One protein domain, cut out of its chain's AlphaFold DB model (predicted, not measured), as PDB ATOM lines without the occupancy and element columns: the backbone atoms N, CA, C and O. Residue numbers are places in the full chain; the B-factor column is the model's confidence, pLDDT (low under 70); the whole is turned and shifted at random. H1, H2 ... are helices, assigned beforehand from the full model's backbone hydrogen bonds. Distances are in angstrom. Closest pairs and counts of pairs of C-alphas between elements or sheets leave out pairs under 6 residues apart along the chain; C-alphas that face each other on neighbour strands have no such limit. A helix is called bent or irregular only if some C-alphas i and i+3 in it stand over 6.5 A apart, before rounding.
ATOM      1  N   HIS A 463      76.139  31.810 -26.578       80.11
ATOM      2  CA  HIS A 463      74.827  32.463 -26.604       80.11
ATOM      3  C   HIS A 463      73.850  31.797 -27.589       80.11
ATOM      4  O   HIS A 463      72.698  31.551 -27.245       80.11
ATOM      5  N   GLN A 464      74.294  31.458 -28.803       84.33
ATOM      6  CA  GLN A 464      73.465  30.760 -29.793       84.33
ATOM      7  C   GLN A 464      73.080  29.340 -29.323       84.33
ATOM      8  O   GLN A 464      71.925  28.947 -29.475       84.33
ATOM      9  N   LEU A 465      74.003  28.610 -28.684       78.32
ATOM     10  CA  LEU A 465      73.753  27.319 -28.023       78.32
ATOM     11  C   LEU A 465      72.706  27.445 -26.901       78.32
ATOM     12  O   LEU A 465      71.759  26.660 -26.839       78.32
ATOM     13  N   ALA A 466      72.831  28.464 -26.046       79.55
ATOM     14  CA  ALA A 466      71.873  28.741 -24.977       79.55
ATOM     15  C   ALA A 466      70.481  29.126 -25.516       79.55
ATOM     16  O   ALA A 466      69.468  28.650 -25.000       79.55
ATOM     17  N   VAL A 467      70.417  29.930 -26.585       84.51
ATOM     18  CA  VAL A 467      69.164  30.292 -27.267       84.51
ATOM     19  C   VAL A 467      68.513  29.072 -27.921       84.51
ATOM     20  O   VAL A 467      67.302  28.900 -27.789       84.51
ATOM     21  N   GLU A 468      69.278  28.181 -28.561       82.62
ATOM     22  CA  GLU A 468      68.733  26.917 -29.068       82.62
ATOM     23  C   GLU A 468      68.191  26.031 -27.944       82.62
ATOM     24  O   GLU A 468      67.062  25.553 -28.057       82.62
ATOM     25  N   ARG A 469      68.931  25.850 -26.841       80.95
ATOM     26  CA  ARG A 469      68.445  25.079 -25.683       80.95
ATOM     27  C   ARG A 469      67.169  25.689 -25.096       80.95
ATOM     28  O   ARG A 469      66.206  24.958 -24.885       80.95
ATOM     29  N   ASN A 470      67.096  27.013 -24.919       83.82
ATOM     30  CA  ASN A 470      65.877  27.671 -24.433       83.82
ATOM     31  C   ASN A 470      64.705  27.516 -25.418       83.82
ATOM     32  O   ASN A 470      63.574  27.283 -24.999       83.82
ATOM     33  N   ARG A 471      64.963  27.584 -26.730       83.23
ATOM     34  CA  ARG A 471      63.942  27.361 -27.762       83.23
ATOM     35  C   ARG A 471      63.428  25.920 -27.753       83.23
ATOM     36  O   ARG A 471      62.217  25.733 -27.821       83.23
ATOM     37  N   ARG A 472      64.312  24.923 -27.621       84.12
ATOM     38  CA  ARG A 472      63.941  23.502 -27.479       84.12
ATOM     39  C   ARG A 472      63.100  23.279 -26.218       84.12
ATOM     40  O   ARG A 472      61.993  22.773 -26.336       84.12
ATOM     41  N   GLN A 473      63.535  23.790 -25.063       83.49
ATOM     42  CA  GLN A 473      62.783  23.716 -23.799       83.49
ATOM     43  C   GLN A 473      61.394  24.370 -23.885       83.49
ATOM     44  O   GLN A 473      60.419  23.811 -23.392       83.49
ATOM     45  N   ARG A 474      61.262  25.534 -24.544       83.18
ATOM     46  CA  ARG A 474      59.947  26.158 -24.786       83.18
ATOM     47  C   ARG A 474      59.052  25.287 -25.671       83.18
ATOM     48  O   ARG A 474      57.861  25.186 -25.398       83.18
ATOM     49  N   ILE A 475      59.605  24.669 -26.718       86.48
ATOM     50  CA  ILE A 475      58.860  23.764 -27.604       86.48
ATOM     51  C   ILE A 475      58.408  22.517 -26.831       86.48
ATOM     52  O   ILE A 475      57.228  22.185 -26.883       86.48
ATOM     53  N   GLU A 476      59.296  21.881 -26.065       84.54
ATOM     54  CA  GLU A 476      58.970  20.738 -25.200       84.54
ATOM     55  C   GLU A 476      57.874  21.081 -24.186       84.54
ATOM     56  O   GLU A 476      56.904  20.338 -24.068       84.54
ATOM     57  N   TYR A 477      57.964  22.235 -23.517       84.47
ATOM     58  CA  TYR A 477      56.943  22.696 -22.571       84.47
ATOM     59  C   TYR A 477      55.572  22.911 -23.236       84.47
ATOM     60  O   TYR A 477      54.548  22.463 -22.718       84.47
ATOM     61  N   ILE A 478      55.533  23.543 -24.416       86.22
ATOM     62  CA  ILE A 478      54.288  23.745 -25.180       86.22
ATOM     63  C   ILE A 478      53.698  22.400 -25.636       86.22
ATOM     64  O   ILE A 478      52.483  22.206 -25.558       86.22
ATOM     65  N   LEU A 479      54.536  21.461 -26.085       86.04
ATOM     66  CA  LEU A 479      54.106  20.112 -26.468       86.04
ATOM     67  C   LEU A 479      53.582  19.320 -25.263       86.04
ATOM     68  O   LEU A 479      52.529  18.694 -25.368       86.04
ATOM     69  N   ALA A 480      54.252  19.394 -24.110       84.43
ATOM     70  CA  ALA A 480      53.814  18.758 -22.869       84.43
ATOM     71  C   ALA A 480      52.462  19.313 -22.389       84.43
ATOM     72  O   ALA A 480      51.563  18.532 -22.071       84.43
ATOM     73  N   LYS A 481      52.268  20.641 -22.426       86.03
ATOM     74  CA  LYS A 481      50.982  21.277 -22.095       86.03
ATOM     75  C   LYS A 481      49.857  20.795 -23.018       86.03
ATOM     76  O   LYS A 481      48.834  20.320 -22.525       86.03
ATOM     77  N   ARG A 482      50.071  20.823 -24.341       87.06
ATOM     78  CA  ARG A 482      49.098  20.327 -25.336       87.06
ATOM     79  C   ARG A 482      48.781  18.841 -25.151       87.06
ATOM     80  O   ARG A 482      47.619  18.453 -25.218       87.06
ATOM     81  N   LYS A 483      49.789  18.013 -24.853       84.48
ATOM     82  CA  LYS A 483      49.614  16.589 -24.525       84.48
ATOM     83  C   LYS A 483      48.752  16.402 -23.271       84.48
ATOM     84  O   LYS A 483      47.848  15.575 -23.278       84.48
ATOM     85  N   GLY A 484      48.978  17.194 -22.221       83.42
ATOM     86  CA  GLY A 484      48.174  17.172 -20.993       83.42
ATOM     87  C   GLY A 484      46.736  17.685 -21.166       83.42
ATOM     88  O   GLY A 484      45.839  17.264 -20.438       83.42
ATOM     89  N   GLU A 485      46.485  18.579 -22.122       85.88
ATOM     90  CA  GLU A 485      45.134  19.009 -22.520       85.88
ATOM     91  C   GLU A 485      44.415  17.910 -23.319       85.88
ATOM     92  O   GLU A 485      43.302  17.524 -22.954       85.88
ATOM     93  N   ALA A 486      45.077  17.316 -24.318       84.47
ATOM     94  CA  ALA A 486      44.545  16.184 -25.082       84.47
ATOM     95  C   ALA A 486      44.227  14.975 -24.181       84.47
ATOM     96  O   ALA A 486      43.120  14.440 -24.222       84.47
ATOM     97  N   TYR A 487      45.150  14.596 -23.289       85.47
ATOM     98  CA  TYR A 487      44.940  13.504 -22.334       85.47
ATOM     99  C   TYR A 487      43.808  13.790 -21.342       85.47
ATOM    100  O   TYR A 487      43.129  12.854 -20.935       85.47
ATOM    101  N   ARG A 488      43.536  15.050 -20.971       84.69
ATOM    102  CA  ARG A 488      42.365  15.379 -20.135       84.69
ATOM    103  C   ARG A 488      41.047  15.126 -20.869       84.69
ATOM    104  O   ARG A 488      40.142  14.542 -20.275       84.69
ATOM    105  N   LEU A 489      40.951  15.506 -22.144       86.34
ATOM    106  CA  LEU A 489      39.761  15.264 -22.970       86.34
ATOM    107  C   LEU A 489      39.534  13.765 -23.225       86.34
ATOM    108  O   LEU A 489      38.422  13.269 -23.041       86.34
ATOM    109  N   LEU A 490      40.590  13.028 -23.577       83.50
ATOM    110  CA  LEU A 490      40.521  11.581 -23.802       83.50
ATOM    111  C   LEU A 490      40.231  10.810 -22.508       83.50
ATOM    112  O   LEU A 490      39.364   9.941 -22.494       83.50
ATOM    113  N   ARG A 491      40.831  11.201 -21.374       83.33
ATOM    114  CA  ARG A 491      40.486  10.656 -20.051       83.33
ATOM    115  C   ARG A 491      39.015  10.890 -19.698       83.33
ATOM    116  O   ARG A 491      38.394  10.002 -19.117       83.33
ATOM    117  N   ALA A 492      38.449  12.052 -20.037       85.37
ATOM    118  CA  ALA A 492      37.031  12.334 -19.812       85.37
ATOM    119  C   ALA A 492      36.136  11.407 -20.653       85.37
ATOM    120  O   ALA A 492      35.303  10.711 -20.070       85.37
ATOM    121  N   LYS A 493      36.380  11.294 -21.975       82.83
ATOM    122  CA  LYS A 493      35.728  10.284 -22.840       82.83
ATOM    123  C   LYS A 493      35.834   8.885 -22.213       82.83
ATOM    124  O   LYS A 493      34.828   8.198 -22.021       82.83
ATOM    125  N   ARG A 494      37.046   8.491 -21.807       80.48
ATOM    126  CA  ARG A 494      37.336   7.174 -21.234       80.48
ATOM    127  C   ARG A 494      36.550   6.870 -19.962       80.48
ATOM    128  O   ARG A 494      36.182   5.711 -19.776       80.48
ATOM    129  N   LEU A 495      36.334   7.859 -19.098       82.60
ATOM    130  CA  LEU A 495      35.582   7.697 -17.849       82.60
ATOM    131  C   LEU A 495      34.061   7.713 -18.061       82.60
ATOM    132  O   LEU A 495      33.347   7.136 -17.247       82.60
ATOM    133  N   THR A 496      33.563   8.339 -19.134       84.39
ATOM    134  CA  THR A 496      32.127   8.315 -19.473       84.39
ATOM    135  C   THR A 496      31.660   7.005 -20.109       84.39
ATOM    136  O   THR A 496      30.481   6.669 -20.025       84.39
ATOM    137  N   GLU A 497      32.558   6.245 -20.735       80.89
ATOM    138  CA  GLU A 497      32.219   4.957 -21.340       80.89
ATOM    139  C   GLU A 497      32.281   3.791 -20.341       80.89
ATOM    140  O   GLU A 497      33.198   3.681 -19.528       80.89
ATOM    141  N   ILE A 498      31.353   2.841 -20.482       81.82
ATOM    142  CA  ILE A 498      31.357   1.592 -19.712       81.82
ATOM    143  C   ILE A 498      32.585   0.752 -20.120       81.82
ATOM    144  O   ILE A 498      32.689   0.394 -21.298       81.82
ATOM    145  N   PRO A 499      33.480   0.348 -19.190       74.80
ATOM    146  CA  PRO A 499      34.710  -0.373 -19.533       74.80
ATOM    147  C   PRO A 499      34.470  -1.644 -20.356       74.80
ATOM    148  O   PRO A 499      35.104  -1.838 -21.390       74.80
ATOM    149  N   PHE A 500      33.489  -2.466 -19.963       76.49
ATOM    150  CA  PHE A 500      33.099  -3.672 -20.704       76.49
ATOM    151  C   PHE A 500      32.643  -3.381 -22.143       76.49
ATOM    152  O   PHE A 500      32.905  -4.185 -23.028       76.49
ATOM    153  N   ALA A 501      32.017  -2.229 -22.404       76.46
ATOM    154  CA  ALA A 501      31.589  -1.842 -23.749       76.46
ATOM    155  C   ALA A 501      32.748  -1.328 -24.622       76.46
ATOM    156  O   ALA A 501      32.663  -1.402 -25.849       76.46
ATOM    157  N   ARG A 502      33.842  -0.819 -24.030       71.89
ATOM    158  CA  ARG A 502      35.069  -0.535 -24.796       71.89
ATOM    159  C   ARG A 502      35.852  -1.805 -25.081       71.89
ATOM    160  O   ARG A 502      36.145  -2.053 -26.240       71.89
ATOM    161  N   TYR A 503      36.130  -2.630 -24.069       72.82
ATOM    162  CA  TYR A 503      36.819  -3.906 -24.301       72.82
ATOM    163  C   TYR A 503      36.015  -4.824 -25.229       72.82
ATOM    164  O   TYR A 503      36.605  -5.515 -26.047       72.82
ATOM    165  N   GLY A 504      34.679  -4.774 -25.178       73.62
ATOM    166  CA  GLY A 504      33.807  -5.439 -26.145       73.62
ATOM    167  C   GLY A 504      34.017  -4.952 -27.582       73.62
ATOM    168  O   GLY A 504      34.197  -5.786 -28.458       73.62
ATOM    169  N   ARG A 505      34.064  -3.632 -27.828       72.35
ATOM    170  CA  ARG A 505      34.375  -3.069 -29.161       72.35
ATOM    171  C   ARG A 505      35.790  -3.418 -29.627       72.35
ATOM    172  O   ARG A 505      35.960  -3.858 -30.753       72.35
ATOM    173  N   LEU A 506      36.783  -3.296 -28.745       66.45
ATOM    174  CA  LEU A 506      38.164  -3.716 -29.005       66.45
ATOM    175  C   LEU A 506      38.230  -5.181 -29.459       66.45
ATOM    176  O   LEU A 506      38.799  -5.469 -30.503       66.45
ATOM    177  N   LEU A 507      37.604  -6.091 -28.705       69.50
ATOM    178  CA  LEU A 507      37.577  -7.524 -29.014       69.50
ATOM    179  C   LEU A 507      36.733  -7.865 -30.252       69.50
ATOM    180  O   LEU A 507      37.048  -8.830 -30.931       69.50
ATOM    181  N   GLN A 508      35.691  -7.088 -30.566       70.10
ATOM    182  CA  GLN A 508      34.913  -7.235 -31.807       70.10
ATOM    183  C   GLN A 508      35.705  -6.831 -33.057       70.10
ATOM    184  O   GLN A 508      35.429  -7.348 -34.135       70.10
ATOM    185  N   ASN A 509      36.692  -5.944 -32.906       67.43
ATOM    186  CA  ASN A 509      37.583  -5.516 -33.983       67.43
ATOM    187  C   ASN A 509      38.846  -6.400 -34.097       67.43
ATOM    188  O   ASN A 509      39.714  -6.116 -34.924       67.43
ATOM    189  N   LEU A 510      38.990  -7.451 -33.277       67.68
ATOM    190  CA  LEU A 510      40.017  -8.478 -33.477       67.68
ATOM    191  C   LEU A 510      39.493  -9.535 -34.470       67.68
ATOM    192  O   LEU A 510      38.393 -10.050 -34.269       67.68
ATOM    193  N   PRO A 511      40.265  -9.908 -35.508       68.87
ATOM    194  CA  PRO A 511      39.905 -11.012 -36.394       68.87
ATOM    195  C   PRO A 511      39.725 -12.343 -35.647       68.87
ATOM    196  O   PRO A 511      40.494 -12.664 -34.736       68.87
ATOM    197  N   ASP A 512      38.760 -13.159 -36.084       68.35
ATOM    198  CA  ASP A 512      38.603 -14.536 -35.603       68.35
ATOM    199  C   ASP A 512      39.904 -15.326 -35.833       68.35
ATOM    200  O   ASP A 512      40.334 -15.528 -36.970       68.35
ATOM    201  N   GLY A 513      40.532 -15.779 -34.744       68.22
ATOM    202  CA  GLY A 513      41.829 -16.463 -34.783       68.22
ATOM    203  C   GLY A 513      43.056 -15.562 -34.606       68.22
ATOM    204  O   GLY A 513      44.160 -16.021 -34.877       68.22
ATOM    205  N   TYR A 514      42.894 -14.314 -34.146       67.28
ATOM    206  CA  TYR A 514      44.012 -13.446 -33.758       67.28
ATOM    207  C   TYR A 514      44.895 -14.105 -32.683       67.28
ATOM    208  O   TYR A 514      44.496 -14.221 -31.519       67.28
ATOM    209  N   ASP A 515      46.106 -14.498 -33.070       69.24
ATOM    210  CA  ASP A 515      47.159 -14.933 -32.158       69.24
ATOM    211  C   ASP A 515      48.077 -13.744 -31.828       69.24
ATOM    212  O   ASP A 515      48.403 -12.927 -32.684       69.24
ATOM    213  N   THR A 516      48.486 -13.640 -30.566       65.85
ATOM    214  CA  THR A 516      49.457 -12.642 -30.094       65.85
ATOM    215  C   THR A 516      50.881 -12.963 -30.549       65.85
ATOM    216  O   THR A 516      51.705 -12.052 -30.620       65.85
ATOM    217  N   ASP A 517      51.162 -14.233 -30.842       66.78
ATOM    218  CA  ASP A 517      52.491 -14.712 -31.221       66.78
ATOM    219  C   ASP A 517      52.669 -14.828 -32.757       66.78
ATOM    220  O   ASP A 517      53.736 -15.233 -33.216       66.78
ATOM    221  N   ASP A 518      51.665 -14.445 -33.565       66.64
ATOM    222  CA  ASP A 518      51.780 -14.359 -35.034       66.64
ATOM    223  C   ASP A 518      52.556 -13.099 -35.469       66.64
ATOM    224  O   ASP A 518      52.375 -12.009 -34.914       66.64
ATOM    225  N   ASP A 519      53.361 -13.223 -36.529       63.74
ATOM    226  CA  ASP A 519      54.184 -12.150 -37.114       63.74
ATOM    227  C   ASP A 519      53.339 -10.984 -37.671       63.74
ATOM    228  O   ASP A 519      53.850  -9.887 -37.907       63.74
ATOM    229  N   LYS A 520      52.037 -11.214 -37.895       60.72
ATOM    230  CA  LYS A 520      51.056 -10.202 -38.328       60.72
ATOM    231  C   LYS A 520      50.240  -9.599 -37.189       60.72
ATOM    232  O   LYS A 520      49.392  -8.742 -37.445       60.72
ATOM    233  N   SER A 521      50.457 -10.041 -35.954       63.65
ATOM    234  CA  SER A 521      49.762  -9.485 -34.801       63.65
ATOM    235  C   SER A 521      50.162  -8.024 -34.580       63.65
ATOM    236  O   SER A 521      51.316  -7.620 -34.741       63.65
ATOM    237  N   TRP A 522      49.221  -7.217 -34.101       59.83
ATOM    238  CA  TRP A 522      49.512  -5.917 -33.496       59.83
ATOM    239  C   TRP A 522      49.970  -6.100 -32.033       59.83
ATOM    240  O   TRP A 522      49.625  -5.319 -31.150       59.83
ATOM    241  N   GLY A 523      50.722  -7.173 -31.752       61.90
ATOM    242  CA  GLY A 523      51.150  -7.592 -30.419       61.90
ATOM    243  C   GLY A 523      50.003  -8.027 -29.500       61.90
ATOM    244  O   GLY A 523      48.941  -8.477 -29.935       61.90
ATOM    245  N   LYS A 524      50.211  -7.891 -28.184       61.34
ATOM    246  CA  LYS A 524      49.220  -8.253 -27.153       61.34
ATOM    247  C   LYS A 524      47.960  -7.398 -27.302       61.34
ATOM    248  O   LYS A 524      47.977  -6.216 -26.952       61.34
ATOM    249  N   GLY A 525      46.889  -8.014 -27.809       51.90
ATOM    250  CA  GLY A 525      45.638  -7.343 -28.171       51.90
ATOM    251  C   GLY A 525      45.120  -6.429 -27.057       51.90
ATOM    252  O   GLY A 525      44.856  -6.886 -25.944       51.90
ATOM    253  N   GLY A 526      45.008  -5.131 -27.354       53.83
ATOM    254  CA  GLY A 526      44.581  -4.090 -26.409       53.83
ATOM    255  C   GLY A 526      45.701  -3.277 -25.733       53.83
ATOM    256  O   GLY A 526      45.389  -2.394 -24.937       53.83
ATOM    257  N   LEU A 527      46.985  -3.532 -26.025       54.92
ATOM    258  CA  LEU A 527      48.109  -2.679 -25.581       54.92
ATOM    259  C   LEU A 527      48.704  -1.789 -26.685       54.92
ATOM    260  O   LEU A 527      49.386  -0.811 -26.375       54.92
ATOM    261  N   LEU A 528      48.439  -2.114 -27.948       54.50
ATOM    262  CA  LEU A 528      48.769  -1.314 -29.125       54.50
ATOM    263  C   LEU A 528      47.454  -0.982 -29.852       54.50
ATOM    264  O   LEU A 528      46.588  -1.859 -29.915       54.50
ATOM    265  N   PRO A 529      47.277   0.255 -30.353       56.63
ATOM    266  CA  PRO A 529      46.047   0.650 -31.030       56.63
ATOM    267  C   PRO A 529      45.901  -0.113 -32.349       56.63
ATOM    268  O   PRO A 529      46.849  -0.203 -33.133       56.63
ATOM    269  N   ASN A 530      44.705  -0.645 -32.594       60.55
ATOM    270  CA  ASN A 530      44.337  -1.185 -33.902       60.55
ATOM    271  C   ASN A 530      44.307  -0.015 -34.918       60.55
ATOM    272  O   ASN A 530      43.832   1.060 -34.553       60.55
ATOM    273  N   PRO A 531      44.784  -0.166 -36.172       60.22
ATOM    274  CA  PRO A 531      44.656   0.878 -37.200       60.22
ATOM    275  C   PRO A 531      43.216   1.374 -37.464       60.22
ATOM    276  O   PRO A 531      43.058   2.448 -38.040       60.22
ATOM    277  N   GLU A 532      42.178   0.642 -37.044       59.77
ATOM    278  CA  GLU A 532      40.769   1.080 -37.087       59.77
ATOM    279  C   GLU A 532      40.270   1.790 -35.802       59.77
ATOM    280  O   GLU A 532      39.105   2.180 -35.721       59.77
ATOM    281  N   GLU A 533      41.111   1.953 -34.776       62.89
ATOM    282  CA  GLU A 533      40.758   2.588 -33.495       62.89
ATOM    283  C   GLU A 533      41.031   4.110 -33.497       62.89
ATOM    284  O   GLU A 533      41.946   4.589 -34.166       62.89
ATOM    285  N   GLU A 534      40.253   4.900 -32.737       64.59
ATOM    286  CA  GLU A 534      40.551   6.331 -32.544       64.59
ATOM    287  C   GLU A 534      41.944   6.496 -31.900       64.59
ATOM    288  O   GLU A 534      42.218   5.923 -30.843       64.59
ATOM    289  N   GLU A 535      42.828   7.299 -32.507       66.76
ATOM    290  CA  GLU A 535      44.188   7.506 -31.992       66.76
ATOM    291  C   GLU A 535      44.167   8.283 -30.661       66.76
ATOM    292  O   GLU A 535      44.234   9.511 -30.609       66.76
ATOM    293  N   ASP A 536      44.148   7.546 -29.550       70.64
ATOM    294  CA  ASP A 536      44.141   8.062 -28.174       70.64
ATOM    295  C   ASP A 536      45.451   8.790 -27.759       70.64
ATOM    296  O   ASP A 536      45.691   9.048 -26.575       70.64
ATOM    297  N   PHE A 537      46.367   9.066 -28.698       68.62
ATOM    298  CA  PHE A 537      47.731   9.583 -28.473       68.62
ATOM    299  C   PHE A 537      48.508   8.853 -27.349       68.62
ATOM    300  O   PHE A 537      49.408   9.415 -26.709       68.62
ATOM    301  N   GLY A 538      48.140   7.600 -27.059       72.93
ATOM    302  CA  GLY A 538      48.679   6.794 -25.964       72.93
ATOM    303  C   GLY A 538      48.131   7.092 -24.556       72.93
ATOM    304  O   GLY A 538      48.777   6.678 -23.593       72.93
ATOM    305  N   GLU A 539      46.988   7.775 -24.382       80.90
ATOM    306  CA  GLU A 539      46.392   8.033 -23.051       80.90
ATOM    307  C   GLU A 539      46.095   6.725 -22.306       80.90
ATOM    308  O   GLU A 539      46.592   6.538 -21.192       80.90
ATOM    309  N   CYS A 540      45.389   5.785 -22.949       74.90
ATOM    310  CA  CYS A 540      45.093   4.470 -22.378       74.90
ATOM    311  C   CYS A 540      46.375   3.711 -21.989       74.90
ATOM    312  O   CYS A 540      46.503   3.256 -20.851       74.90
ATOM    313  N   ALA A 541      47.367   3.635 -22.884       74.15
ATOM    314  CA  ALA A 541      48.643   2.971 -22.610       74.15
ATOM    315  C   ALA A 541      49.403   3.627 -21.440       74.15
ATOM    316  O   ALA A 541      49.885   2.938 -20.540       74.15
ATOM    317  N   ASN A 542      49.464   4.963 -21.390       76.23
ATOM    318  CA  ASN A 542      50.097   5.687 -20.289       76.23
ATOM    319  C   ASN A 542      49.340   5.495 -18.961       76.23
ATOM    320  O   ASN A 542      49.973   5.367 -17.910       76.23
ATOM    321  N   TYR A 543      48.007   5.403 -18.995       81.35
ATOM    322  CA  TYR A 543      47.192   5.052 -17.834       81.35
ATOM    323  C   TYR A 543      47.491   3.635 -17.327       81.35
ATOM    324  O   TYR A 543      47.774   3.473 -16.142       81.35
ATOM    325  N   PHE A 544      47.517   2.610 -18.185       79.70
ATOM    326  CA  PHE A 544      47.876   1.258 -17.735       79.70
ATOM    327  C   PHE A 544      49.312   1.194 -17.214       79.70
ATOM    328  O   PHE A 544      49.549   0.617 -16.155       79.70
ATOM    329  N   LEU A 545      50.261   1.876 -17.862       80.45
ATOM    330  CA  LEU A 545      51.628   2.004 -17.355       80.45
ATOM    331  C   LEU A 545      51.697   2.733 -16.003       80.45
ATOM    332  O   LEU A 545      52.578   2.421 -15.201       80.45
ATOM    333  N   SER A 546      50.823   3.707 -15.724       80.57
ATOM    334  CA  SER A 546      50.775   4.383 -14.418       80.57
ATOM    335  C   SER A 546      50.157   3.484 -13.342       80.57
ATOM    336  O   SER A 546      50.684   3.427 -12.228       80.57
ATOM    337  N   VAL A 547      49.125   2.704 -13.683       84.82
ATOM    338  CA  VAL A 547      48.507   1.693 -12.809       84.82
ATOM    339  C   VAL A 547      49.491   0.567 -12.486       84.82
ATOM    340  O   VAL A 547      49.675   0.264 -11.310       84.82
ATOM    341  N   ILE A 548      50.190   0.009 -13.479       82.83
ATOM    342  CA  ILE A 548      51.219  -1.031 -13.289       82.83
ATOM    343  C   ILE A 548      52.358  -0.501 -12.410       82.83
ATOM    344  O   ILE A 548      52.740  -1.157 -11.443       82.83
ATOM    345  N   ARG A 549      52.847   0.726 -12.655       77.76
ATOM    346  CA  ARG A 549      53.845   1.377 -11.782       77.76
ATOM    347  C   ARG A 549      53.318   1.595 -10.354       77.76
ATOM    348  O   ARG A 549      54.066   1.405  -9.398       77.76
ATOM    349  N   LYS A 550      52.042   1.958 -10.173       81.43
ATOM    350  CA  LYS A 550      51.403   2.121  -8.847       81.43
ATOM    351  C   LYS A 550      51.216   0.770  -8.136       81.43
ATOM    352  O   LYS A 550      51.388   0.719  -6.921       81.43
ATOM    353  N   ALA A 551      50.930  -0.304  -8.875       81.43
ATOM    354  CA  ALA A 551      50.810  -1.669  -8.366       81.43
ATOM    355  C   ALA A 551      52.172  -2.255  -7.959       81.43
ATOM    356  O   ALA A 551      52.314  -2.682  -6.819       81.43
ATOM    357  N   SER A 552      53.190  -2.178  -8.823       75.92
ATOM    358  CA  SER A 552      54.569  -2.592  -8.510       75.92
ATOM    359  C   SER A 552      55.097  -1.874  -7.263       75.92
ATOM    360  O   SER A 552      55.473  -2.535  -6.301       75.92
ATOM    361  N   ARG A 553      54.981  -0.538  -7.176       69.91
ATOM    362  CA  ARG A 553      55.408   0.208  -5.972       69.91
ATOM    363  C   ARG A 553      54.688  -0.198  -4.683       69.91
ATOM    364  O   ARG A 553      55.259   0.014  -3.609       69.91
ATOM    365  N   ARG A 554      53.444  -0.693  -4.773       77.57
ATOM    366  CA  ARG A 554      52.676  -1.233  -3.637       77.57
ATOM    367  C   ARG A 554      53.136  -2.642  -3.281       77.57
ATOM    368  O   ARG A 554      53.329  -2.899  -2.102       77.57
ATOM    369  N   LEU A 555      53.363  -3.501  -4.273       73.84
ATOM    370  CA  LEU A 555      53.866  -4.859  -4.082       73.84
ATOM    371  C   LEU A 555      55.253  -4.842  -3.414       73.84
ATOM    372  O   LEU A 555      55.434  -5.480  -2.386       73.84
ATOM    373  N   ASP A 556      56.162  -3.981  -3.881       65.26
ATOM    374  CA  ASP A 556      57.466  -3.706  -3.254       65.26
ATOM    375  C   ASP A 556      57.371  -3.227  -1.787       65.26
ATOM    376  O   ASP A 556      58.340  -3.326  -1.037       65.26
ATOM    377  N   ARG A 557      56.238  -2.627  -1.381       69.06
ATOM    378  CA  ARG A 557      55.995  -2.138  -0.006       69.06
ATOM    379  C   ARG A 557      55.265  -3.174   0.859       69.06
ATOM    380  O   ARG A 557      55.294  -3.057   2.079       69.06
ATOM    381  N   TRP A 558      54.598  -4.142   0.233       67.29
ATOM    382  CA  TRP A 558      53.944  -5.286   0.873       67.29
ATOM    383  C   TRP A 558      54.869  -6.492   1.045       67.29
ATOM    384  O   TRP A 558      54.520  -7.386   1.808       67.29
ATOM    385  N   ASP A 559      56.022  -6.522   0.372       59.58
ATOM    386  CA  ASP A 559      56.982  -7.615   0.497       59.58
ATOM    387  C   ASP A 559      57.545  -7.695   1.931       59.58
ATOM    388  O   ASP A 559      58.386  -6.892   2.356       59.58
ATOM    389  N   TYR A 560      56.996  -8.654   2.678       55.27
ATOM    390  CA  TYR A 560      57.269  -8.914   4.090       55.27
ATOM    391  C   TYR A 560      58.497  -9.830   4.276       55.27
ATOM    392  O   TYR A 560      59.061  -9.843   5.366       55.27
ATOM    393  N   GLU A 561      58.919 -10.568   3.233       55.82
ATOM    394  CA  GLU A 561      59.918 -11.658   3.325       55.82
ATOM    395  C   GLU A 561      60.879 -11.781   2.110       55.82
ATOM    396  O   GLU A 561      61.536 -12.805   1.943       55.82
ATOM    397  N   HIS A 562      61.021 -10.741   1.277       56.50
ATOM    398  CA  HIS A 562      61.925 -10.683   0.105       56.50
ATOM    399  C   HIS A 562      61.528 -11.559  -1.101       56.50
ATOM    400  O   HIS A 562      62.385 -11.950  -1.901       56.50
ATOM    401  N   ALA A 563      60.236 -11.839  -1.284       56.09
ATOM    402  CA  ALA A 563      59.743 -12.657  -2.395       56.09
ATOM    403  C   ALA A 563      60.019 -12.044  -3.787       56.09
ATOM    404  O   ALA A 563      60.174 -12.783  -4.758       56.09
ATOM    405  N   ASN A 564      60.130 -10.713  -3.891       53.55
ATOM    406  CA  ASN A 564      60.462  -9.998  -5.131       53.55
ATOM    407  C   ASN A 564      61.946  -9.583  -5.226       53.55
ATOM    408  O   ASN A 564      62.308  -8.742  -6.054       53.55
TER     409      ASN A 564
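AT A GLANCE: This is residues 463 to 564 of the 780 residues of the protein "Ino eighty subunit 1" of Emericella nidulans (strain FGSC A4 / ATCC 38163 / CBS 112.46 / NRRL 194 / M139) (UniProt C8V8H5). The model is an open, angular frame of two helices at about a right angle: the long helix H1, and H3, which begins near the later part of H1 and runs away from it, like a lopsided T. Short H2 follows the end of H1, and a long loop, residues 509 to 538, folds back from H2 to the start of H3. Residues 463 to 482 of H1 stick out as one arm, and residues 545 to 554 of H3 as another. The printed part has 102 residues with three named helices, in the order H1, H2, H3, and no named strand; the class is all helix. It is only just extended, close to loose, with a radius of gyration of the C-alphas of 19.3 A and spans of 59 by 46 by 34 A.

HOW THE PARTS SIT: H1, residues 463 to 496, stands free over residues 463 to 482. A tight link of 2 residues joins it to H2, residues 499 to 508, yet H1 and H2 are apart. H2 touches no helix. A long link of 30 residues joins H2 to H3, residues 539 to 558, and these two are apart as well. H1 and H3 only just touch, with 3 pairs of C-alphas within 8 A. H1 touches H3 with residues 487 to 491 alone, and H3 touches H1 with residue 539 alone. The closest C-alphas of the two are those of Tyr 487 and Glu 539, 5.7 A apart. Their lines are about perpendicular, at 89 degrees, and their centres are 23.0 A apart. In H1 and H2 every O i to N i+4 pair is within hydrogen-bond range; in H3 15 of 16 are.

IN THESE COORDINATES: H1 runs from C-alpha 463 at (74.827, 32.463, -26.604) to C-alpha 496 at (32.127, 8.315, -19.473), a length of 49.6 A. H2, from Pro 499 to Gln 508, measures 14.1 A. H3 begins with C-alpha 539 at (46.392, 8.033, -23.051) and ends with C-alpha 558 at (53.944, -5.286, 0.873), 28.4 A away. No helix is bent.

THE WHOLE: The two C-alphas farthest apart are those of His 463 and Asp 512, at 60.0 A. Without the stretches that stand free, the body has 59 residues and spans 41 by 37 by 20 A. The printed part has no cut, and its long link is that from H2 to H3. The mean pLDDT of the printed part is 73.7; 40 residues are under 70, among them residues 509 to 535 and 556 to 564.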